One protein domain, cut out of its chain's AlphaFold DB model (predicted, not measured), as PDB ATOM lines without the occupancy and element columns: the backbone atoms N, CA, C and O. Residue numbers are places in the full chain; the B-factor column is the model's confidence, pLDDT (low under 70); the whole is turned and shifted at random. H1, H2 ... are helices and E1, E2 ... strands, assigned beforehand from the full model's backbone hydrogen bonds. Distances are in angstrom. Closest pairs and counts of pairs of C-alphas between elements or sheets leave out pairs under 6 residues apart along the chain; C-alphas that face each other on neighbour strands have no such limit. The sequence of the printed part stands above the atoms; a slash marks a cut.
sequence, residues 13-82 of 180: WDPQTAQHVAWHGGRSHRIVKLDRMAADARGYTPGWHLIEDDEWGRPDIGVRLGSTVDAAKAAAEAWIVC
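Overview. This is residues 13 to 82 of the 180 residues of an uncharacterized protein of Micromonospora sp. HM5-17 (UniProt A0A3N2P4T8). A strongly twisted sheet of four strands curls round the helix H2, making two layers, a helix on one face of a sheet; the short helix H1 only grazes the sheet. The printed part has 70 residues, with E1, E2, H1, E3, E4, H2 along the chain, and the sheet order is E1 - E2 - E3 - E4, all antiparallel. The class is mixed, helices and strands; the whole is compact, radius of gyration of the C-alphas 11.6 A, spans 33 by 29 by 25 A.

Arrangement. E1, residues 19 to 24, and E2, residues 27 to 34, form a hairpin, with N 22 and O 29 2.9 A apart. E2 neighbours E3, residues 47 to 53, with N 49 and O 32 at 2.8 A. E3 and E4, residues 59 to 66, form a hairpin, with N 62 and O 50 at 2.8 A; E4 bends by 58 degrees at residue 63. H2, residues 69 to 81, is on the sheet; its closest C-alphas to E4 are Ala 72 and Leu 65, 4.7 A. H1, residues 36 to 40, is apart from H2. In both helices every O i to N i+4 pair is within hydrogen-bond range.

Along the chain. E1 begins at C-alpha 19, (173.457, 164.416, 203.262). E2 is 22.7 A long, E4 19.3 A, E3 19.1 A. H2, 18.1 A long, ends at C-alpha 81, (154.591, 167.768, 200.583).

Size, cuts and confidence. The C-alphas farthest apart, Gly 26 and Met 37, are 33.5 A apart. The printed part has no cut and no long link. Residues 55 and 82 have pLDDT under 70.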
ATOM      1  N   TRP A  13     171.897 168.562 208.709       95.81
ATOM      2  CA  TRP A  13     173.072 167.977 208.066       95.81
ATOM      3  C   TRP A  13     173.473 166.701 208.805       95.81
ATOM      4  O   TRP A  13     173.645 166.737 210.022       95.81
ATOM      5  N   ASP A  14     173.630 165.607 208.067       95.62
ATOM      6  CA  ASP A  14     174.222 164.366 208.543       95.62
ATOM      7  C   ASP A  14     175.657 164.245 207.993       95.62
ATOM      8  O   ASP A  14     175.847 164.026 206.790       95.62
ATOM      9  N   PRO A  15     176.686 164.384 208.849       93.75
ATOM     10  CA  PRO A  15     178.074 164.298 208.419       93.75
ATOM     11  C   PRO A  15     178.519 162.874 208.064       93.75
ATOM     12  O   PRO A  15     179.500 162.739 207.339       93.75
ATOM     13  N   GLN A  16     177.840 161.823 208.543       93.81
ATOM     14  CA  GLN A  16     178.238 160.435 208.266       93.81
ATOM     15  C   GLN A  16     177.945 160.049 206.819       93.81
ATOM     16  O   GLN A  16     178.729 159.353 206.177       93.81
ATOM     17  N   THR A  17     176.817 160.523 206.302       91.00
ATOM     18  CA  THR A  17     176.361 160.235 204.939       91.00
ATOM     19  C   THR A  17     176.617 161.385 203.967       91.00
ATOM     20  O   THR A  17     176.403 161.225 202.766       91.00
ATOM     21  N   ALA A  18     177.088 162.531 204.473       93.56
ATOM     22  CA  ALA A  18     177.235 163.784 203.742       93.56
ATOM     23  C   ALA A  18     175.926 164.236 203.053       93.56
ATOM     24  O   ALA A  18     175.923 164.680 201.900       93.56
ATOM     25  N   GLN A  19     174.802 164.120 203.766       96.00
ATOM     26  CA  GLN A  19     173.457 164.416 203.262       96.00
ATOM     27  C   GLN A  19     172.736 165.434 204.138       96.00
ATOM     28  O   GLN A  19     172.995 165.555 205.333       96.00
ATOM     29  N   HIS A  20     171.772 166.149 203.556       96.31
ATOM     30  CA  HIS A  20     170.750 166.801 204.370       96.31
ATOM     31  C   HIS A  20     169.536 165.892 204.496       96.31
ATOM     32  O   HIS A  20     169.061 165.358 203.497       96.31
ATOM     33  N   VAL A  21     169.024 165.761 205.717       95.00
ATOM     34  CA  VAL A  21     167.947 164.842 206.076       95.00
ATOM     35  C   VAL A  21     166.805 165.605 206.737       95.00
ATOM     36  O   VAL A  21     167.041 166.456 207.594       95.00
ATOM     37  N   ALA A  22     165.574 165.281 206.363       92.12
ATOM     38  CA  ALA A  22     164.358 165.755 207.011       92.12
ATOM     39  C   ALA A  22     163.369 164.600 207.209       92.12
ATOM     40  O   ALA A  22     163.347 163.649 206.432       92.12
ATOM     41  N   TRP A  23     162.524 164.682 208.235       86.94
ATOM     42  CA  TRP A  23     161.479 163.689 208.502       86.94
ATOM     43  C   TRP A  23     160.100 164.264 208.190       86.94
ATOM     44  O   TRP A  23     159.760 165.351 208.655       86.94
ATOM     45  N   HIS A  24     159.298 163.535 207.410       84.12
ATOM     46  CA  HIS A  24     157.935 163.944 207.072       84.12
ATOM     47  C   HIS A  24     157.067 162.751 206.669       84.12
ATOM     48  O   HIS A  24     157.501 161.911 205.880       84.12
ATOM     49  N   GLY A  25     155.830 162.696 207.174       75.69
ATOM     50  CA  GLY A  25     154.875 161.636 206.829       75.69
ATOM     51  C   GLY A  25     155.352 160.234 207.224       75.69
ATOM     52  O   GLY A  25     155.144 159.291 206.474       75.69
ATOM     53  N   GLY A  26     156.060 160.109 208.353       80.88
ATOM     54  CA  GLY A  26     156.587 158.828 208.849       80.88
ATOM     55  C   GLY A  26     157.827 158.295 208.119       80.88
ATOM     56  O   GLY A  26     158.290 157.210 208.454       80.88
ATOM     57  N   ARG A  27     158.389 159.042 207.159       84.62
ATOM     58  CA  ARG A  27     159.571 158.646 206.375       84.62
ATOM     59  C   ARG A  27     160.690 159.690 206.426       84.62
ATOM     60  O   ARG A  27     160.439 160.880 206.647       84.62
ATOM     61  N   SER A  28     161.921 159.222 206.223       89.88
ATOM     62  CA  SER A  28     163.120 160.053 206.102       89.88
ATOM     63  C   SER A  28     163.335 160.460 204.646       89.88
ATOM     64  O   SER A  28     163.303 159.625 203.747       89.88
ATOM     65  N   HIS A  29     163.583 161.745 204.427       90.12
ATOM     66  CA  HIS A  29     163.857 162.344 203.129       90.12
ATOM     67  C   HIS A  29     165.261 162.894 203.114       90.12
ATOM     68  O   HIS A  29     165.680 163.551 204.068       90.12
ATOM     69  N   ARG A  30     165.986 162.642 202.031       94.31
ATOM     70  CA  ARG A  30     167.417 162.923 201.959       94.31
ATOM     71  C   ARG A  30     167.731 163.673 200.676       94.31
ATOM     72  O   ARG A  30     167.198 163.342 199.623       94.31
ATOM     73  N   ILE A  31     168.606 164.670 200.759       94.75
ATOM     74  CA  ILE A  31     169.209 165.304 199.586       94.75
ATOM     75  C   ILE A  31     170.729 165.209 199.662       94.75
ATOM     76  O   ILE A  31     171.323 165.345 200.735       94.75
ATOM     77  N   VAL A  32     171.360 165.014 198.511       95.75
ATOM     78  CA  VAL A  32     172.811 164.844 198.381       95.75
ATOM     79  C   VAL A  32     173.365 165.777 197.319       95.75
ATOM     80  O   VAL A  32     172.700 166.060 196.322       95.75
ATOM     81  N   LYS A  33     174.584 166.276 197.529       95.81
ATOM     82  CA  LYS A  33     175.300 167.051 196.518       95.81
ATOM     83  C   LYS A  33     176.162 166.115 195.683       95.81
ATOM     84  O   LYS A  33     177.063 165.475 196.213       95.81
ATOM     85  N   LEU A  34     175.923 166.094 194.381       93.44
ATOM     86  CA  LEU A  34     176.844 165.540 193.404       93.44
ATOM     87  C   LEU A  34     177.715 166.674 192.871       93.44
ATOM     88  O   LEU A  34     177.224 167.634 192.266       93.44
ATOM     89  N   ASP A  35     179.016 166.583 193.127       93.25
ATOM     90  CA  ASP A  35     179.980 167.394 192.397       93.25
ATOM     91  C   ASP A  35     180.086 166.918 190.943       93.25
ATOM     92  O   ASP A  35     179.423 165.969 190.522       93.25
ATOM     93  N   ARG A  36     180.907 167.605 190.147       90.56
ATOM     94  CA  ARG A  36     181.035 167.284 188.727       90.56
ATOM     95  C   ARG A  36     181.521 165.857 188.489       90.56
ATOM     96  O   ARG A  36     180.961 165.165 187.653       90.56
ATOM     97  N   MET A  37     182.508 165.414 189.257       93.75
ATOM     98  CA  MET A  37     183.100 164.091 189.105       93.75
ATOM     99  C   MET A  37     182.102 162.986 189.482       93.75
ATOM    100  O   MET A  37     181.930 162.026 188.735       93.75
ATOM    101  N   ALA A  38     181.410 163.136 190.614       90.50
ATOM    102  CA  ALA A  38     180.404 162.191 191.086       90.50
ATOM    103  C   ALA A  38     179.178 162.136 190.163       90.50
ATOM    104  O   ALA A  38     178.594 161.069 189.979       90.50
ATOM    105  N   ALA A  39     178.794 163.279 189.591       87.75
ATOM    106  CA  ALA A  39     177.705 163.376 188.630       87.75
ATOM    107  C   ALA A  39     178.061 162.674 187.310       87.75
ATOM    108  O   ALA A  39     177.308 161.802 186.874       87.75
ATOM    109  N   ASP A  40     179.233 162.967 186.739       88.62
ATOM    110  CA  ASP A  40     179.707 162.367 185.484       88.62
ATOM    111  C   ASP A  40     179.837 160.837 185.613       88.62
ATOM    112  O   ASP A  40     179.368 160.098 184.748       88.62
ATOM    113  N   ALA A  41     180.377 160.344 186.735       86.88
ATOM    114  CA  ALA A  41     180.520 158.909 187.004       86.88
ATOM    115  C   ALA A  41     179.182 158.147 187.072       86.88
ATOM    116  O   ALA A  41     179.160 156.924 186.936       86.88
ATOM    117  N   ARG A  42     178.076 158.855 187.312       81.75
ATOM    118  CA  ARG A  42     176.735 158.280 187.475       81.75
ATOM    119  C   ARG A  42     175.756 158.698 186.372       81.75
ATOM    120  O   ARG A  42     174.590 158.333 186.448       81.75
ATOM    121  N   GLY A  43     176.201 159.460 185.370       83.31
ATOM    122  CA  GLY A  43     175.331 159.968 184.301       83.31
ATOM    123  C   GLY A  43     174.322 161.031 184.756       83.31
ATOM    124  O   GLY A  43     173.292 161.215 184.110       83.31
ATOM    125  N   TYR A  44     174.599 161.738 185.854       84.50
ATOM    126  CA  TYR A  44     173.747 162.808 186.379       84.50
ATOM    127  C   TYR A  44     174.297 164.198 186.046       84.50
ATOM    128  O   TYR A  44     175.458 164.382 185.695       84.50
ATOM    129  N   THR A  45     173.449 165.217 186.189       84.88
ATOM    130  CA  THR A  45     173.876 166.621 186.096       84.88
ATOM    131  C   THR A  45     174.406 167.093 187.452       84.88
ATOM    132  O   THR A  45     173.716 166.886 188.443       84.88
ATOM    133  N   PRO A  46     175.545 167.806 187.537       87.88
ATOM    134  CA  PRO A  46     176.077 168.279 188.815       87.88
ATOM    135  C   PRO A  46     175.098 169.186 189.576       87.88
ATOM    136  O   PRO A  46     174.455 170.076 188.999       87.88
ATOM    137  N   GLY A  47     175.011 169.011 190.893       89.75
ATOM    138  CA  GLY A  47     174.091 169.765 191.741       89.75
ATOM    139  C   GLY A  47     173.601 168.981 192.947       89.75
ATOM    140  O   GLY A  47     174.180 167.978 193.346       89.75
ATOM    141  N   TRP A  48     172.533 169.469 193.559       92.00
ATOM    142  CA  TRP A  48     171.840 168.778 194.638       92.00
ATOM    143  C   TRP A  48     170.728 167.910 194.077       92.00
ATOM    144  O   TRP A  48     170.019 168.356 193.181       92.00
ATOM    145  N   HIS A  49     170.553 166.716 194.622       90.81
ATOM    146  CA  HIS A  49     169.570 165.726 194.189       90.81
ATOM    147  C   HIS A  49     168.741 165.247 195.367       90.81
ATOM    148  O   HIS A  49     169.246 165.204 196.489       90.81
ATOM    149  N   LEU A  50     167.493 164.870 195.099       89.94
ATOM    150  CA  LEU A  50     166.708 164.076 196.036       89.94
ATOM    151  C   LEU A  50     167.202 162.630 196.006       89.94
ATOM    152  O   LEU A  50     167.535 162.129 194.940       89.94
ATOM    153  N   ILE A  51     167.250 161.968 197.155       90.88
ATOM    154  CA  ILE A  51     167.389 160.515 197.218       90.88
ATOM    155  C   ILE A  51     165.986 159.938 197.356       90.88
ATOM    156  O   ILE A  51     165.260 160.292 198.288       90.88
ATOM    157  N   GLU A  52     165.630 159.061 196.432       84.44
ATOM    158  CA  GLU A  52     164.345 158.369 196.390       84.44
ATOM    159  C   GLU A  52     164.584 156.877 196.587       84.44
ATOM    160  O   GLU A  52     165.668 156.384 196.293       84.44
ATOM    161  N   ASP A  53     163.602 156.161 197.118       79.00
ATOM    162  CA  ASP A  53     163.691 154.707 197.151       79.00
ATOM    163  C   ASP A  53     163.202 154.168 195.796       79.00
ATOM    164  O   ASP A  53     162.147 154.581 195.305       79.00
ATOM    165  N   ASP A  54     163.988 153.290 195.174       76.19
ATOM    166  CA  ASP A  54     163.641 152.618 193.924       76.19
ATOM    167  C   ASP A  54     162.468 151.634 194.110       76.19
ATOM    168  O   ASP A  54     161.907 151.475 195.199       76.19
ATOM    169  N   GLU A  55     162.088 150.930 193.039       67.88
ATOM    170  CA  GLU A  55     160.996 149.944 193.068       67.88
ATOM    171  C   GLU A  55     161.224 148.784 194.066       67.88
ATOM    172  O   GLU A  55     160.277 148.089 194.434       67.88
ATOM    173  N   TRP A  56     162.462 148.598 194.542       77.06
ATOM    174  CA  TRP A  56     162.879 147.588 195.515       77.06
ATOM    175  C   TRP A  56     163.127 148.170 196.915       77.06
ATOM    176  O   TRP A  56     163.605 147.453 197.800       77.06
ATOM    177  N   GLY A  57     162.824 149.452 197.133       77.12
ATOM    178  CA  GLY A  57     163.049 150.133 198.406       77.12
ATOM    179  C   GLY A  57     164.515 150.496 198.670       77.12
ATOM    180  O   GLY A  57     164.890 150.710 199.823       77.12
ATOM    181  N   ARG A  58     165.374 150.509 197.643       80.62
ATOM    182  CA  ARG A  58     166.790 150.875 197.773       80.62
ATOM    183  C   ARG A  58     166.984 152.354 197.447       80.62
ATOM    184  O   ARG A  58     166.417 152.833 196.475       80.62
ATOM    185  N   PRO A  59     167.826 153.075 198.200       84.69
ATOM    186  CA  PRO A  59     168.091 154.477 197.917       84.69
ATOM    187  C   PRO A  59     168.795 154.658 196.568       84.69
ATOM    188  O   PRO A  59     169.908 154.163 196.383       84.69
ATOM    189  N   ASP A  60     168.191 155.447 195.686       88.25
ATOM    190  CA  ASP A  60     168.745 155.894 194.413       88.25
ATOM    191  C   ASP A  60     168.770 157.429 194.318       88.25
ATOM    192  O   ASP A  60     168.093 158.154 195.053       88.25
ATOM    193  N   ILE A  61     169.615 157.945 193.429       87.00
ATOM    194  CA  ILE A  61     169.707 159.367 193.120       87.00
ATOM    195  C   ILE A  61     168.553 159.738 192.193       87.00
ATOM    196  O   ILE A  61     168.547 159.410 191.013       87.00
ATOM    197  N   GLY A  62     167.604 160.493 192.724       82.81
ATOM    198  CA  GLY A  62     166.506 161.052 191.960       82.81
ATOM    199  C   GLY A  62     166.876 162.343 191.227       82.81
ATOM    200  O   GLY A  62     168.032 162.680 190.931       82.81
ATOM    201  N   VAL A  63     165.834 163.113 190.938       77.69
ATOM    202  CA  VAL A  63     165.917 164.361 190.179       77.69
ATOM    203  C   VAL A  63     166.860 165.393 190.814       77.69
ATOM    204  O   VAL A  63     166.937 165.560 192.036       77.69
ATOM    205  N   ARG A  64     167.559 166.150 189.961       83.38
ATOM    206  CA  ARG A  64     168.354 167.313 190.373       83.38
ATOM    207  C   ARG A  64     167.439 168.419 190.889       83.38
ATOM    208  O   ARG A  64     166.608 168.913 190.160       83.38
ATOM    209  N   LEU A  65     167.634 168.905 192.100       79.56
ATOM    210  CA  LEU A  65     166.801 169.929 192.731       79.56
ATOM    211  C   LEU A  65     167.336 171.359 192.569       79.56
ATOM    212  O   LEU A  65     166.594 172.324 192.736       79.56
ATOM    213  N   GLY A  66     168.626 171.521 192.268       75.81
ATOM    214  CA  GLY A  66     169.227 172.840 192.061       75.81
ATOM    215  C   GLY A  66     170.742 172.874 192.240       75.81
ATOM    216  O   GLY A  66     171.381 171.868 192.536       75.81
ATOM    217  N   SER A  67     171.333 174.055 192.055       79.25
ATOM    218  CA  SER A  67     172.779 174.281 192.214       79.25
ATOM    219  C   SER A  67     173.188 174.659 193.643       79.25
ATOM    220  O   SER A  67     174.335 174.435 194.028       79.25
ATOM    221  N   THR A  68     172.268 175.196 194.450       83.62
ATOM    222  CA  THR A  68     172.515 175.596 195.844       83.62
ATOM    223  C   THR A  68     171.722 174.730 196.816       83.62
ATOM    224  O   THR A  68     170.649 174.226 196.484       83.62
ATOM    225  N   VAL A  69     172.237 174.585 198.041       87.31
ATOM    226  CA  VAL A  69     171.579 173.789 199.088       87.31
ATOM    227  C   VAL A  69     170.202 174.347 199.435       87.31
ATOM    228  O   VAL A  69     169.251 173.597 199.621       87.31
ATOM    229  N   ASP A  70     170.069 175.674 199.474       80.94
ATOM    230  CA  ASP A  70     168.814 176.303 199.853       80.94
ATOM    231  C   ASP A  70     167.725 176.114 198.801       80.94
ATOM    232  O   ASP A  70     166.580 175.830 199.167       80.94
ATOM    233  N   ALA A  71     168.082 176.234 197.518       73.06
ATOM    234  CA  ALA A  71     167.176 175.939 196.416       73.06
ATOM    235  C   ALA A  71     166.779 174.458 196.416       73.06
ATOM    236  O   ALA A  71     165.612 174.149 196.186       73.06
ATOM    237  N   ALA A  72     167.720 173.571 196.742       82.62
ATOM    238  CA  ALA A  72     167.477 172.141 196.811       82.62
ATOM    239  C   ALA A  72     166.523 171.756 197.943       82.62
ATOM    240  O   ALA A  72     165.537 171.078 197.693       82.62
ATOM    241  N   LYS A  73     166.759 172.244 199.167       84.62
ATOM    242  CA  LYS A  73     165.855 172.034 200.310       84.62
ATOM    243  C   LYS A  73     164.442 172.524 200.002       84.62
ATOM    244  O   LYS A  73     163.474 171.841 200.291       84.62
ATOM    245  N   ALA A  74     164.338 173.684 199.356       75.12
ATOM    246  CA  ALA A  74     163.066 174.259 198.933       75.12
ATOM    247  C   ALA A  74     162.333 173.357 197.922       75.12
ATOM    248  O   ALA A  74     161.172 173.006 198.116       75.12
ATOM    249  N   ALA A  75     163.024 172.932 196.863       75.38
ATOM    250  CA  ALA A  75     162.451 172.038 195.865       75.38
ATOM    251  C   ALA A  75     162.097 170.658 196.451       75.38
ATOM    252  O   ALA A  75     161.045 170.112 196.131       75.38
ATOM    253  N   ALA A  76     162.918 170.120 197.357       81.69
ATOM    254  CA  ALA A  76     162.611 168.888 198.076       81.69
ATOM    255  C   ALA A  76     161.366 169.040 198.958       81.69
ATOM    256  O   ALA A  76     160.494 168.188 198.905       81.69
ATOM    257  N   GLU A  77     161.232 170.124 199.727       80.88
ATOM    258  CA  GLU A  77     160.025 170.388 200.528       80.88
ATOM    259  C   GLU A  77     158.766 170.390 199.658       80.88
ATOM    260  O   GLU A  77     157.775 169.746 200.000       80.88
ATOM    261  N   ALA A  78     158.819 171.054 198.503       73.31
ATOM    262  CA  ALA A  78     157.716 171.040 197.555       73.31
ATOM    263  C   ALA A  78     157.435 169.620 197.034       73.31
ATOM    264  O   ALA A  78     156.286 169.200 197.053       73.31
ATOM    265  N   TRP A  79     158.452 168.848 196.649       75.56
ATOM    266  CA  TRP A  79     158.276 167.457 196.211       75.56
ATOM    267  C   TRP A  79     157.654 166.558 197.287       75.56
ATOM    268  O   TRP A  79     156.740 165.789 197.025       75.56
ATOM    269  N   ILE A  80     158.138 166.677 198.520       79.06
ATOM    270  CA  ILE A  80     157.758 165.818 199.645       79.06
ATOM    271  C   ILE A  80     156.316 166.068 200.082       79.06
ATOM    272  O   ILE A  80     155.612 165.124 200.446       79.06
ATOM    273  N   VAL A  81     155.904 167.337 200.088       73.50
ATOM    274  CA  VAL A  81     154.591 167.768 200.583       73.50
ATOM    275  C   VAL A  81     153.531 167.720 199.477       73.50
ATOM    276  O   VAL A  81     152.339 167.601 199.767       73.50
ATOM    277  N   CYS A  82     153.926 167.800 198.205       68.88
ATOM    278  CA  CYS A  82     152.984 167.795 197.092       68.88
ATOM    279  C   CYS A  82     152.765 166.376 196.573       68.88
ATOM    280  O   CYS A  82     153.677 165.748 196.046       68.88
TER     281      CYS A  82